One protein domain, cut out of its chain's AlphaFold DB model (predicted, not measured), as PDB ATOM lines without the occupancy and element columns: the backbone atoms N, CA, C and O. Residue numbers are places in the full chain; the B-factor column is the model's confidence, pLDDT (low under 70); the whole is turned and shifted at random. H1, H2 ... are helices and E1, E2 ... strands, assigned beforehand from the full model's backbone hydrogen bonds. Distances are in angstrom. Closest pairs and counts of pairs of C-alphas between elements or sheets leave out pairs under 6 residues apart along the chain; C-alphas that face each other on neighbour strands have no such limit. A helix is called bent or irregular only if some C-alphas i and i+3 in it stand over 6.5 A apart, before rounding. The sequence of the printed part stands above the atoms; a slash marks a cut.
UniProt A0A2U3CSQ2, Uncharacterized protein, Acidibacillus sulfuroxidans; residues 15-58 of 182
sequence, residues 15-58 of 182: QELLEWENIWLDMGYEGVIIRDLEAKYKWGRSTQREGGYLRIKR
ATOM      1  N   GLN A  15     -43.378  28.030  44.932       97.94
ATOM      2  CA  GLN A  15     -44.627  27.433  44.469       97.94
ATOM      3  C   GLN A  15     -45.480  28.455  43.703       97.94
ATOM      4  O   GLN A  15     -45.849  28.195  42.562       97.94
ATOM      5  N   GLU A  16     -45.709  29.641  44.272       97.75
ATOM      6  CA  GLU A  16     -46.437  30.734  43.608       97.75
ATOM      7  C   GLU A  16     -45.766  31.147  42.288       97.75
ATOM      8  O   GLU A  16     -46.437  31.422  41.294       97.75
ATOM      9  N   LEU A  17     -44.430  31.182  42.255       96.75
ATOM     10  CA  LEU A  17     -43.675  31.488  41.040       96.75
ATOM     11  C   LEU A  17     -43.915  30.445  39.939       96.75
ATOM     12  O   LEU A  17     -44.123  30.825  38.787       96.75
ATOM     13  N   LEU A  18     -43.875  29.156  40.281       96.62
ATOM     14  CA  LEU A  18     -44.102  28.062  39.334       96.62
ATOM     15  C   LEU A  18     -45.562  28.011  38.861       96.62
ATOM     16  O   LEU A  18     -45.813  27.733  37.693       96.62
ATOM     17  N   GLU A  19     -46.520  28.333  39.731       97.00
ATOM     18  CA  GLU A  19     -47.934  28.470  39.359       97.00
ATOM     19  C   GLU A  19     -48.125  29.572  38.309       97.00
ATOM     20  O   GLU A  19     -48.738  29.336  37.267       97.00
ATOM     21  N   TRP A  20     -47.533  30.753  38.527       96.50
ATOM     22  CA  TRP A  20     -47.547  31.820  37.526       96.50
ATOM     23  C   TRP A  20     -46.824  31.425  36.244       96.50
ATOM     24  O   TRP A  20     -47.329  31.704  35.160       96.50
ATOM     25  N   GLU A  21     -45.659  30.785  36.340       96.62
ATOM     26  CA  GLU A  21     -44.937  30.303  35.164       96.62
ATOM     27  C   GLU A  21     -45.811  29.392  34.303       96.62
ATOM     28  O   GLU A  21     -45.909  29.640  33.103       96.62
ATOM     29  N   ASN A  22     -46.491  28.412  34.902       96.25
ATOM     30  CA  ASN A  22     -47.382  27.508  34.175       96.25
ATOM     31  C   ASN A  22     -48.515  28.268  33.477       96.25
ATOM     32  O   ASN A  22     -48.717  28.072  32.284       96.25
ATOM     33  N   ILE A  23     -49.171  29.212  34.165       95.94
ATOM     34  CA  ILE A  23     -50.211  30.062  33.557       95.94
ATOM     35  C   ILE A  23     -49.670  30.783  32.315       95.94
ATOM     36  O   ILE A  23     -50.332  30.836  31.279       95.94
ATOM     37  N   TRP A  24     -48.459  31.339  32.387       95.31
ATOM     38  CA  TRP A  24     -47.879  32.062  31.256       95.31
ATOM     39  C   TRP A  24     -47.440  31.142  30.118       95.31
ATOM     40  O   TRP A  24     -47.605  31.509  28.954       95.31
ATOM     41  N   LEU A  25     -46.912  29.960  30.429       94.56
ATOM     42  CA  LEU A  25     -46.584  28.948  29.427       94.56
ATOM     43  C   LEU A  25     -47.848  28.456  28.705       94.56
ATOM     44  O   LEU A  25     -47.847  28.417  27.476       94.56
ATOM     45  N   ASP A  26     -48.942  28.206  29.431       94.81
ATOM     46  CA  ASP A  26     -50.243  27.803  28.870       94.81
ATOM     47  C   ASP A  26     -50.846  28.887  27.963       94.81
ATOM     48  O   ASP A  26     -51.500  28.600  26.961       94.81
ATOM     49  N   MET A  27     -50.583  30.159  28.273       93.81
ATOM     50  CA  MET A  27     -50.946  31.299  27.425       93.81
ATOM     51  C   MET A  27     -50.015  31.491  26.216       93.81
ATOM     52  O   MET A  27     -50.219  32.414  25.422       93.81
ATOM     53  N   GLY A  28     -48.994  30.646  26.063       92.94
ATOM     54  CA  GLY A  28     -48.053  30.682  24.949       92.94
ATOM     55  C   GLY A  28     -46.955  31.736  25.091       92.94
ATOM     56  O   GLY A  28     -46.412  32.181  24.081       92.94
ATOM     57  N   TYR A  29     -46.616  32.172  26.305       94.81
ATOM     58  CA  TYR A  29     -45.439  33.012  26.529       94.81
ATOM     59  C   TYR A  29     -44.154  32.177  26.615       94.81
ATOM     60  O   TYR A  29     -44.166  30.972  26.835       94.81
ATOM     61  N   GLU A  30     -43.004  32.842  26.463       95.12
ATOM     62  CA  GLU A  30     -41.681  32.200  26.453       95.12
ATOM     63  C   GLU A  30     -41.250  31.633  27.828       95.12
ATOM     64  O   GLU A  30     -40.301  30.853  27.924       95.12
ATOM     65  N   GLY A  31     -41.899  32.084  28.900       94.88
ATOM     66  CA  GLY A  31     -41.533  31.829  30.290       94.88
ATOM     67  C   GLY A  31     -41.737  33.084  31.136       94.88
ATOM     68  O   GLY A  31     -42.539  33.952  30.788       94.88
ATOM     69  N   VAL A  32     -40.977  33.214  32.227       96.44
ATOM     70  CA  VAL A  32     -41.148  34.306  33.200       96.44
ATOM     71  C   VAL A  32     -39.904  35.156  33.392       96.44
ATOM     72  O   VAL A  32     -38.768  34.684  33.304       96.44
ATOM     73  N   ILE A  33     -40.137  36.432  33.696       96.88
ATOM     74  CA  ILE A  33     -39.122  37.379  34.155       96.88
ATOM     75  C   ILE A  33     -39.361  37.649  35.634       96.88
ATOM     76  O   ILE A  33     -40.458  38.035  36.025       96.88
ATOM     77  N   ILE A  34     -38.311  37.500  36.434       96.38
ATOM     78  CA  ILE A  34     -38.333  37.753  37.873       96.38
ATOM     79  C   ILE A  34     -37.536  39.023  38.129       96.38
ATOM     80  O   ILE A  34     -36.439  39.203  37.588       96.38
ATOM     81  N   ARG A  35     -38.093  39.910  38.948       95.94
ATOM     82  CA  ARG A  35     -37.438  41.140  39.384       95.94
ATOM     83  C   ARG A  35     -37.569  41.272  40.887       95.94
ATOM     84  O   ARG A  35     -38.638  41.026  41.433       95.94
ATOM     85  N   ASP A  36     -36.489  41.707  41.512       94.69
ATOM     86  CA  ASP A  36     -36.516  42.194  42.883       94.69
ATOM     87  C   ASP A  36     -37.117  43.612  42.895       94.69
ATOM     88  O   ASP A  36     -36.727  44.468  42.094       94.69
ATOM     89  N   LEU A  37     -38.095  43.835  43.775       94.12
ATOM     90  CA  LEU A  37     -38.809  45.105  43.915       94.12
ATOM     91  C   LEU A  37     -37.920  46.222  44.474       94.12
ATOM     92  O   LEU A  37     -38.179  47.395  44.205       94.12
ATOM     93  N   GLU A  38     -36.876  45.875  45.226       94.75
ATOM     94  CA  GLU A  38     -35.947  46.834  45.831       94.75
ATOM     95  C   GLU A  38     -34.684  47.046  44.983       94.75
ATOM     96  O   GLU A  38     -33.905  47.981  45.216       94.75
ATOM     97  N   ALA A  39     -34.473  46.210  43.963       94.50
ATOM     98  CA  ALA A  39     -33.302  46.308  43.112       94.50
ATOM     99  C   ALA A  39     -33.307  47.600  42.285       94.50
ATOM    100  O   ALA A  39     -34.255  47.949  41.578       94.50
ATOM    101  N   LYS A  40     -32.171  48.300  42.314       94.31
ATOM    102  CA  LYS A  40     -31.944  49.478  41.471       94.31
ATOM    103  C   LYS A  40     -31.861  49.080  40.001       94.31
ATOM    104  O   LYS A  40     -31.403  47.993  39.648       94.31
ATOM    105  N   TYR A  41     -32.191  50.027  39.128       95.31
ATOM    106  CA  TYR A  41     -31.943  49.867  37.701       95.31
ATOM    107  C   TYR A  41     -30.435  49.772  37.422       95.31
ATOM    108  O   TYR A  41     -29.694  50.749  37.557       95.31
ATOM    109  N   LYS A  42     -29.977  48.580  37.031       94.81
ATOM    110  CA  LYS A  42     -28.584  48.326  36.662       94.81
ATOM    111  C   LYS A  42     -28.357  48.631  35.182       94.81
ATOM    112  O   LYS A  42     -29.024  48.076  34.312       94.81
ATOM    113  N   TRP A  43     -27.350  49.451  34.897       94.06
ATOM    114  CA  TRP A  43     -26.890  49.753  33.540       94.06
ATOM    115  C   TRP A  43     -26.000  48.616  33.028       94.06
ATOM    116  O   TRP A  43     -24.774  48.682  33.084       94.06
ATOM    117  N   GLY A  44     -26.629  47.518  32.607       91.38
ATOM    118  CA  GLY A  44     -25.948  46.321  32.119       91.38
ATOM    119  C   GLY A  44     -26.687  45.036  32.489       91.38
ATOM    120  O   GLY A  44     -27.853  45.049  32.875       91.38
ATOM    121  N   ARG A  45     -26.001  43.896  32.374       93.75
ATOM    122  CA  ARG A  45     -26.585  42.585  32.684       93.75
ATOM    123  C   ARG A  45     -26.588  42.331  34.197       93.75
ATOM    124  O   ARG A  45     -25.548  42.453  34.844       93.75
ATOM    125  N   SER A  46     -27.746  41.951  34.741       95.50
ATOM    126  CA  SER A  46     -27.853  41.447  36.116       95.50
ATOM    127  C   SER A  46     -27.166  40.085  36.240       95.50
ATOM    128  O   SER A  46     -27.199  39.273  35.313       95.50
ATOM    129  N   THR A  47     -26.499  39.854  37.366       95.12
ATOM    130  CA  THR A  47     -25.922  38.550  37.709       95.12
ATOM    131  C   THR A  47     -26.895  37.743  38.565       95.12
ATOM    132  O   THR A  47     -27.750  38.309  39.242       95.12
ATOM    133  N   GLN A  48     -26.730  36.418  38.600       94.25
ATOM    134  CA  GLN A  48     -27.581  35.558  39.429       94.25
ATOM    135  C   GLN A  48     -27.522  35.933  40.917       94.25
ATOM    136  O   GLN A  48     -28.544  35.916  41.590       94.25
ATOM    137  N   ARG A  49     -26.340  36.329  41.413       94.00
ATOM    138  CA  ARG A  49     -26.143  36.759  42.804       94.00
ATOM    139  C   ARG A  49     -26.821  38.095  43.121       94.00
ATOM    140  O   ARG A  49     -27.208  38.308  44.259       94.00
ATOM    141  N   GLU A  50     -26.925  38.993  42.143       94.44
ATOM    142  CA  GLU A  50     -27.610  40.280  42.323       94.44
ATOM    143  C   GLU A  50     -29.132  40.137  42.344       94.44
ATOM    144  O   GLU A  50     -29.789  40.973  42.945       94.44
ATOM    145  N   GLY A  51     -29.701  39.150  41.643       94.00
ATOM    146  CA  GLY A  51     -31.139  38.848  41.680       94.00
ATOM    147  C   GLY A  51     -32.081  39.902  41.075       94.00
ATOM    148  O   GLY A  51     -33.258  39.619  40.888       94.00
ATOM    149  N   GLY A  52     -31.591  41.091  40.703       95.31
ATOM    150  CA  GLY A  52     -32.438  42.196  40.230       95.31
ATOM    151  C   GLY A  52     -33.175  41.944  38.907       95.31
ATOM    152  O   GLY A  52     -34.206  42.564  38.646       95.31
ATOM    153  N   TYR A  53     -32.664  41.046  38.062       96.62
ATOM    154  CA  TYR A  53     -33.351  40.598  36.850       96.62
ATOM    155  C   TYR A  53     -32.952  39.158  36.517       96.62
ATOM    156  O   TYR A  53     -31.832  38.904  36.062       96.62
ATOM    157  N   LEU A  54     -33.882  38.221  36.690       96.12
ATOM    158  CA  LEU A  54     -33.726  36.813  36.329       96.12
ATOM    159  C   LEU A  54     -34.794  36.406  35.310       96.12
ATOM    160  O   LEU A  54     -35.787  37.100  35.095       96.12
ATOM    161  N   ARG A  55     -34.570  35.273  34.650       95.75
ATOM    162  CA  ARG A  55     -35.486  34.719  33.653       95.75
ATOM    163  C   ARG A  55     -35.512  33.209  33.753       95.75
ATOM    164  O   ARG A  55     -34.445  32.599  33.842       95.75
ATOM    165  N   ILE A  56     -36.701  32.633  33.672       95.06
ATOM    166  CA  ILE A  56     -36.891  31.191  33.556       95.06
ATOM    167  C   ILE A  56     -37.421  30.914  32.155       95.06
ATOM    168  O   ILE A  56     -38.365  31.555  31.697       95.06
ATOM    169  N   LYS A  57     -36.737  30.007  31.456       94.62
ATOM    170  CA  LYS A  57     -37.106  29.494  30.136       94.62
ATOM    171  C   LYS A  57     -36.901  27.990  30.165       94.62
ATOM    172  O   LYS A  57     -35.800  27.544  30.498       94.62
ATOM    173  N   ARG A  58     -37.938  27.226  29.836       93.69
ATOM    174  CA  ARG A  58     -37.892  25.762  29.848       93.69
ATOM    175  C   ARG A  58     -37.300  25.265  28.532       93.69
ATOM    176  O   ARG A  58     -37.883  25.449  27.471       93.69
TER     177      ARG A  58
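AT A GLANCE: This is residues 15 to 58 of the 182 residues of an uncharacterized protein of Acidibacillus sulfuroxidans (UniProt A0A2U3CSQ2). A short two-stranded hairpin, E1 and E2, lies in the middle of an elongated shape, with the single helix H1 at one end beside E1 and a wide loop of residues 35 to 53 making the other end. This loop leads away from the end of E1 and folds back to the start of E2. The printed part has 44 residues with one named helix and two named strands, in the order H1, E1, E2; the strands form an antiparallel sheet in the order E1 - E2. The class is mixed, helices and strands, though under half of the residues, 18 of 44, are in named elements. The whole is loose, with a radius of gyration of the C-alphas of 11.8 A, and the C-alphas span 32 by 18 by 15 A.

IN THESE COORDINATES: H1 covers residues 15 to 26, from C-alpha 15 at (-44.627, 27.433, 44.469) to C-alpha 26 at (-50.243, 27.803, 28.870), a length of 16.6 A. E1 follows as residues 32 to 34, 6.5 A from first to last C-alpha, beginning at C-alpha 32 at (-41.148, 34.306, 33.200). E2 covers residues 54 to 56, 7.0 A from first to last C-alpha, and ends at C-alpha 56 at (-36.891, 31.191, 33.556).

HOW THE PARTS SIT: E1 and E2 are antiparallel neighbours and form a hairpin, with 156 degrees between their N-to-C directions. C-alphas 33 and 55 face each other at 4.5 A. Across the pair, N 34 and O 54 are within hydrogen-bond range at 2.9 A, and so are N 32 and O 56 at 3.1 A. The closest C-alphas of H1 and E1 are those of Glu 21 and Val 32, 5.9 A apart, and the centres of these two elements are 10.1 A apart. H1 and E2 are apart, but only just, with their closest C-alphas at 8.3 A. In H1, which is not bent, every O i to N i+4 pair is within hydrogen-bond range.

THE WHOLE: The two C-alphas farthest apart are those of Asp 26, the last residue of H1, and Trp 43, in the loop, at 32.4 A. The first and last printed C-alphas, of Gln 15 and Arg 58, are 16.2 A apart. The link from H1 to E1 is tight, with 5 residues, and the link from E1 to E2 is long, with 19 residues, 35 to 53, whose C-alphas lie 6 to 18 A from the mean of all C-alphas. The printed part has no cut. The mean pLDDT of the printed part is 95.2, and no printed residue of this model is under 70.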